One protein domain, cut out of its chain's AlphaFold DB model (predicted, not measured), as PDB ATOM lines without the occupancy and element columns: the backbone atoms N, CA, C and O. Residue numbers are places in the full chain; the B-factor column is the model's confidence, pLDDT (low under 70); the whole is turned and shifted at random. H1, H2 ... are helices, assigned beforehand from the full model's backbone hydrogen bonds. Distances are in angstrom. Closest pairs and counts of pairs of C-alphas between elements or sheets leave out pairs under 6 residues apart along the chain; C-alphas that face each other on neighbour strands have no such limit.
ATOM      1  N   LEU A  62     152.442 181.013 158.040       79.88
ATOM      2  CA  LEU A  62     151.416 181.895 158.615       79.88
ATOM      3  C   LEU A  62     151.990 183.234 159.111       79.88
ATOM      4  O   LEU A  62     151.335 184.267 159.004       79.88
ATOM      5  N   ASP A  63     153.226 183.241 159.610       83.12
ATOM      6  CA  ASP A  63     153.900 184.455 160.077       83.12
ATOM      7  C   ASP A  63     154.168 185.470 158.955       83.12
ATOM      8  O   ASP A  63     154.032 186.676 159.172       83.12
ATOM      9  N   GLN A  64     154.473 185.008 157.735       85.69
ATOM     10  CA  GLN A  64     154.605 185.890 156.570       85.69
ATOM     11  C   GLN A  64     153.251 186.480 156.175       85.69
ATOM     12  O   GLN A  64     153.159 187.681 155.921       85.69
ATOM     13  N   LEU A  65     152.189 185.671 156.208       86.31
ATOM     14  CA  LEU A  65     150.828 186.132 155.925       86.31
ATOM     15  C   LEU A  65     150.331 187.137 156.976       86.31
ATOM     16  O   LEU A  65     149.671 188.113 156.624       86.31
ATOM     17  N   LYS A  66     150.685 186.961 158.256       89.81
ATOM     18  CA  LYS A  66     150.401 187.939 159.324       89.81
ATOM     19  C   LYS A  66     151.099 189.274 159.069       89.81
ATOM     20  O   LYS A  66     150.459 190.319 159.168       89.81
ATOM     21  N   ALA A  67     152.382 189.246 158.709       90.81
ATOM     22  CA  ALA A  67     153.131 190.459 158.391       90.81
ATOM     23  C   ALA A  67     152.561 191.178 157.155       90.81
ATOM     24  O   ALA A  67     152.360 192.393 157.187       90.81
ATOM     25  N   ALA A  68     152.241 190.430 156.095       90.06
ATOM     26  CA  ALA A  68     151.626 190.966 154.882       90.06
ATOM     27  C   ALA A  68     150.217 191.530 155.134       90.06
ATOM     28  O   ALA A  68     149.833 192.548 154.562       90.06
ATOM     29  N   ARG A  69     149.440 190.909 156.027       91.81
ATOM     30  CA  ARG A  69     148.121 191.413 156.423       91.81
ATOM     31  C   ARG A  69     148.218 192.774 157.108       91.81
ATOM     32  O   ARG A  69     147.406 193.650 156.823       91.81
ATOM     33  N   GLU A  70     149.191 192.962 157.995       93.44
ATOM     34  CA  GLU A  70     149.364 194.233 158.706       93.44
ATOM     35  C   GLU A  70     149.795 195.364 157.757       93.44
ATOM     36  O   GLU A  70     149.278 196.478 157.850       93.44
ATOM     37  N   SER A  71     150.669 195.085 156.784       93.88
ATOM     38  CA  SER A  71     151.034 196.083 155.771       93.88
ATOM     39  C   SER A  71     149.853 196.446 154.863       93.88
ATOM     40  O   SER A  71     149.588 197.633 154.658       93.88
ATOM     41  N   LEU A  72     149.090 195.452 154.393       93.12
ATOM     42  CA  LEU A  72     147.874 195.659 153.595       93.12
ATOM     43  C   LEU A  72     146.823 196.471 154.354       93.12
ATOM     44  O   LEU A  72     146.201 197.377 153.802       93.12
ATOM     45  N   LYS A  73     146.651 196.200 155.648       93.94
ATOM     46  CA  LYS A  73     145.742 196.958 156.508       93.94
ATOM     47  C   LYS A  73     146.120 198.437 156.560       93.94
ATOM     48  O   LYS A  73     145.257 199.294 156.385       93.94
ATOM     49  N   GLN A  74     147.398 198.756 156.756       94.56
ATOM     50  CA  GLN A  74     147.866 200.147 156.781       94.56
ATOM     51  C   GLN A  74     147.652 200.853 155.438       94.56
ATOM     52  O   GLN A  74     147.287 202.030 155.401       94.56
ATOM     53  N   GLU A  75     147.840 200.140 154.331       94.94
ATOM     54  CA  GLU A  75     147.541 200.648 152.994       94.94
ATOM     55  C   GLU A  75     146.040 200.897 152.792       94.94
ATOM     56  O   GLU A  75     145.647 201.923 152.229       94.94
ATOM     57  N   TYR A  76     145.180 200.018 153.304       94.06
ATOM     58  CA  TYR A  76     143.724 200.150 153.198       94.06
ATOM     59  C   TYR A  76     143.172 201.276 154.068       94.06
ATOM     60  O   TYR A  76     142.248 201.974 153.649       94.06
ATOM     61  N   ILE A  77     143.779 201.522 155.229       93.75
ATOM     62  CA  ILE A  77     143.481 202.703 156.047       93.75
ATOM     63  C   ILE A  77     143.882 203.970 155.283       93.75
ATOM     64  O   ILE A  77     143.099 204.912 155.184       93.75
ATOM     65  N   ARG A  78     145.084 203.994 154.687       92.56
ATOM     66  CA  ARG A  78     145.588 205.163 153.943       92.56
ATOM     67  C   ARG A  78     144.764 205.471 152.694       92.56
ATOM     68  O   ARG A  78     144.558 206.636 152.375       92.56
ATOM     69  N   SER A  79     144.317 204.439 151.987       92.75
ATOM     70  CA  SER A  79     143.471 204.573 150.796       92.75
ATOM     71  C   SER A  79     141.998 204.829 151.123       92.75
ATOM     72  O   SER A  79     141.213 205.048 150.204       92.75
ATOM     73  N   GLY A  80     141.617 204.831 152.406       90.75
ATOM     74  CA  GLY A  80     140.242 205.073 152.835       90.75
ATOM     75  C   GLY A  80     139.286 203.931 152.487       90.75
ATOM     76  O   GLY A  80     138.091 204.168 152.357       90.75
ATOM     77  N   LYS A  81     139.796 202.705 152.315       91.81
ATOM     78  CA  LYS A  81     138.981 201.499 152.099       91.81
ATOM     79  C   LYS A  81     138.458 200.908 153.403       91.81
ATOM     80  O   LYS A  81     137.395 200.299 153.405       91.81
ATOM     81  N   ILE A  82     139.209 201.070 154.492       93.12
ATOM     82  CA  ILE A  82     138.825 200.630 155.837       93.12
ATOM     83  C   ILE A  82     139.093 201.745 156.848       93.12
ATOM     84  O   ILE A  82     139.962 202.594 156.643       93.12
ATOM     85  N   LEU A  83     138.361 201.728 157.956       91.94
ATOM     86  CA  LEU A  83     138.631 202.604 159.093       91.94
ATOM     87  C   LEU A  83     139.787 202.052 159.934       91.94
ATOM     88  O   LEU A  83     140.011 200.843 159.988       91.94
ATOM     89  N   ALA A  84     140.513 202.950 160.602       90.19
ATOM     90  CA  ALA A  84     141.520 202.557 161.578       90.19
ATOM     91  C   ALA A  84     140.875 201.845 162.777       90.19
ATOM     92  O   ALA A  84     139.740 202.144 163.158       90.19
ATOM     93  N   ASP A  85     141.619 200.932 163.399       87.62
ATOM     94  CA  ASP A  85     141.151 200.217 164.584       87.62
ATOM     95  C   ASP A  85     140.728 201.194 165.688       87.62
ATOM     96  O   ASP A  85     141.466 202.107 166.055       87.62
ATOM     97  N   GLY A  86     139.524 200.996 166.225       86.38
ATOM     98  CA  GLY A  86     138.979 201.830 167.297       86.38
ATOM     99  C   GLY A  86     138.461 203.201 166.851       86.38
ATOM    100  O   GLY A  86     137.921 203.931 167.683       86.38
ATOM    101  N   MET A 104     135.441 181.752 148.655       87.38
ATOM    102  CA  MET A 104     134.491 181.478 149.740       87.38
ATOM    103  C   MET A 104     135.118 181.644 151.134       87.38
ATOM    104  O   MET A 104     134.413 181.953 152.089       87.38
ATOM    105  N   CYS A 105     136.432 181.426 151.247       86.00
ATOM    106  CA  CYS A 105     137.215 181.618 152.463       86.00
ATOM    107  C   CYS A 105     138.483 182.413 152.125       86.00
ATOM    108  O   CYS A 105     139.273 181.921 151.307       86.00
ATOM    109  N   PRO A 106     138.728 183.562 152.784       89.38
ATOM    110  CA  PRO A 106     139.980 184.294 152.652       89.38
ATOM    111  C   PRO A 106     141.187 183.398 152.928       89.38
ATOM    112  O   PRO A 106     141.180 182.587 153.855       89.38
ATOM    113  N   GLU A 107     142.249 183.573 152.147       86.00
ATOM    114  CA  GLU A 107     143.486 182.798 152.275       86.00
ATOM    115  C   GLU A 107     144.063 182.864 153.697       86.00
ATOM    116  O   GLU A 107     144.332 181.834 154.310       86.00
ATOM    117  N   PHE A 108     144.156 184.069 154.269       88.44
ATOM    118  CA  PHE A 108     144.653 184.262 155.634       88.44
ATOM    119  C   PHE A 108     143.866 183.444 156.670       88.44
ATOM    120  O   PHE A 108     144.460 182.777 157.513       88.44
ATOM    121  N   GLU A 109     142.534 183.470 156.581       87.75
ATOM    122  CA  GLU A 109     141.650 182.759 157.510       87.75
ATOM    123  C   GLU A 109     141.830 181.241 157.397       87.75
ATOM    124  O   GLU A 109     141.846 180.533 158.401       87.75
ATOM    125  N   ARG A 110     142.039 180.739 156.178       83.50
ATOM    126  CA  ARG A 110     142.302 179.323 155.915       83.50
ATOM    127  C   ARG A 110     143.592 178.848 156.586       83.50
ATOM    128  O   ARG A 110     143.592 177.815 157.250       83.50
ATOM    129  N   HIS A 111     144.677 179.612 156.440       82.31
ATOM    130  CA  HIS A 111     145.965 179.299 157.067       82.31
ATOM    131  C   HIS A 111     145.919 179.424 158.591       82.31
ATOM    132  O   HIS A 111     146.536 178.626 159.296       82.31
ATOM    133  N   GLU A 112     145.183 180.405 159.110       84.81
ATOM    134  CA  GLU A 112     144.996 180.576 160.547       84.81
ATOM    135  C   GLU A 112     144.218 179.405 161.155       84.81
ATOM    136  O   GLU A 112     144.656 178.842 162.160       84.81
ATOM    137  N   ARG A 113     143.115 178.985 160.521       82.94
ATOM    138  CA  ARG A 113     142.328 177.825 160.963       82.94
ATOM    139  C   ARG A 113     143.151 176.543 160.956       82.94
ATOM    140  O   ARG A 113     143.135 175.818 161.944       82.94
ATOM    141  N   TRP A 114     143.939 176.324 159.903       77.12
ATOM    142  CA  TRP A 114     144.845 175.178 159.816       77.12
ATOM    143  C   TRP A 114     145.876 175.143 160.956       77.12
ATOM    144  O   TRP A 114     146.179 174.071 161.466       77.12
ATOM    145  N   PHE A 115     146.393 176.302 161.384       78.00
ATOM    146  CA  PHE A 115     147.390 176.387 162.458       78.00
ATOM    147  C   PHE A 115     146.801 176.269 163.872       78.00
ATOM    148  O   PHE A 115     147.480 175.805 164.780       78.00
ATOM    149  N   GLN A 116     145.559 176.710 164.096       78.69
ATOM    150  CA  GLN A 116     144.927 176.713 165.425       78.69
ATOM    151  C   GLN A 116     144.403 175.329 165.872       78.69
ATOM    152  O   GLN A 116     143.606 175.269 166.806       78.69
ATOM    153  N   ASP A 117     144.794 174.233 165.209       65.69
ATOM    154  CA  ASP A 117     144.271 172.862 165.397       65.69
ATOM    155  C   ASP A 117     142.733 172.735 165.287       65.69
ATOM    156  O   ASP A 117     142.152 171.671 165.520       65.69
ATOM    157  N   ASN A 118     142.053 173.796 164.841       55.75
ATOM    158  CA  ASN A 118     140.688 173.737 164.347       55.75
ATOM    159  C   ASN A 118     140.754 173.144 162.945       55.75
ATOM    160  O   ASN A 118     140.816 173.884 161.962       55.75
ATOM    161  N   LEU A 119     140.790 171.806 162.882       60.66
ATOM    162  CA  LEU A 119     140.629 171.013 161.664       60.66
ATOM    163  C   LEU A 119     139.682 171.757 160.722       60.66
ATOM    164  O   LEU A 119     138.508 171.940 161.058       60.66
ATOM    165  N   ALA A 120     140.216 172.225 159.586       61.56
ATOM    166  CA  ALA A 120     139.385 172.705 158.493       61.56
ATOM    167  C   ALA A 120     138.259 171.688 158.324       61.56
ATOM    168  O   ALA A 120     138.516 170.476 158.398       61.56
ATOM    169  N   ASP A 121     137.023 172.176 158.215       70.94
ATOM    170  CA  ASP A 121     135.876 171.280 158.183       70.94
ATOM    171  C   ASP A 121     136.140 170.211 157.104       70.94
ATOM    172  O   ASP A 121     136.743 170.525 156.072       70.94
ATOM    173  N   PRO A 122     135.771 168.937 157.311       71.75
ATOM    174  CA  PRO A 122     136.083 167.883 156.349       71.75
ATOM    175  C   PRO A 122     135.641 168.194 154.909       71.75
ATOM    176  O   PRO A 122     136.187 167.607 153.974       71.75
ATOM    177  N   PHE A 123     134.669 169.095 154.719       75.25
ATOM    178  CA  PHE A 123     134.200 169.584 153.422       75.25
ATOM    179  C   PHE A 123     135.055 170.716 152.816       75.25
ATOM    180  O   PHE A 123     134.921 171.001 151.628       75.25
ATOM    181  N   GLU A 124     135.934 171.353 153.588       73.12
ATOM    182  CA  GLU A 124     136.921 172.341 153.124       73.12
ATOM    183  C   GLU A 124     138.218 171.683 152.636       73.12
ATOM    184  O   GLU A 124     138.990 172.283 151.883       73.12
ATOM    185  N   LEU A 125     138.453 170.438 153.053       72.44
ATOM    186  CA  LEU A 125     139.562 169.619 152.594       72.44
ATOM    187  C   LEU A 125     139.203 168.986 151.248       72.44
ATOM    188  O   LEU A 125     138.239 168.227 151.124       72.44
ATOM    189  N   VAL A 126     140.013 169.254 150.225       66.81
ATOM    190  CA  VAL A 126     139.893 168.539 148.953       66.81
ATOM    191  C   VAL A 126     140.243 167.075 149.212       66.81
ATOM    192  O   VAL A 126     141.404 166.734 149.438       66.81
ATOM    193  N   ARG A 127     139.246 166.185 149.161       52.00
ATOM    194  CA  ARG A 127     139.508 164.748 149.043       52.00
ATOM    195  C   ARG A 127     140.099 164.514 147.662       52.00
ATOM    196  O   ARG A 127     139.365 164.404 146.683       52.00
ATOM    197  N   VAL A 128     141.424 164.468 147.579       50.72
ATOM    198  CA  VAL A 128     142.106 164.002 146.374       50.72
ATOM    199  C   VAL A 128     141.804 162.510 146.256       50.72
ATOM    200  O   VAL A 128     142.464 161.667 146.858       50.72
ATOM    201  N   GLY A 129     140.730 162.180 145.542       45.97
ATOM    202  CA  GLY A 129     140.518 160.829 145.059       45.97
ATOM    203  C   GLY A 129     141.629 160.523 144.065       45.97
ATOM    204  O   GLY A 129     141.740 161.210 143.052       45.97
ATOM    205  N   LEU A 130     142.462 159.534 144.384       40.66
ATOM    206  CA  LEU A 130     143.325 158.863 143.417       40.66
ATOM    207  C   LEU A 130     142.451 158.424 142.233       40.66
ATOM    208  O   LEU A 130     141.635 157.513 142.381       40.66
ATOM    209  N   VAL A 131     142.595 159.113 141.102       36.72
ATOM    210  CA  VAL A 131     142.166 158.630 139.783       36.72
ATOM    211  C   VAL A 131     143.377 158.006 139.114       36.72
ATOM    212  O   VAL A 131     144.448 158.653 139.151       36.72
TER     213      VAL A 131
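This is residues 62 to 86 and 104 to 131 of the 131 residues of an uncharacterized protein of Rhizoclosmatium globosum (UniProt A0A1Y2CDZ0). Long helix H1 meets shorter H2 through residues 62 to 69 alone, and the two overlap only in part, in an elongated rod with a loop at the far end of H1 and a tail beyond H2 whose residues 125 to 131 stick out. The printed part has 53 residues with two named helices, H1 then H2, and no named strand; the class is all helix, with 26 residues in named elements, under half. It is only just extended, close to loose, with a radius of gyration of the C-alphas of 15.4 A and spans of 48 by 21 by 19 A.

H1, residues 62 to 78, touches H2, residues 107 to 115, with residues 62 to 69 alone; the closest C-alphas, of Leu 62 and His 111, are 6.2 A apart. They run opposite ways at a shallow tilt of 34 degrees, only just short of steep. In both, each O i to N i+4 pair is within hydrogen-bond range.

H1 is 24.4 A long from C-alpha 62 at (151.416, 181.895, 158.615); H2 is 12.7 A, ending at C-alpha 115 at (147.390, 176.387, 162.458).

The C-alphas farthest apart, of Gly 86 and Val 131, are 51.3 A apart. Residues 87 to 103 are not printed; C-alphas 86 and 104 are 27.3 A apart across the cut. Residues 117 to 120 and 126 to 131 have pLDDT under 70.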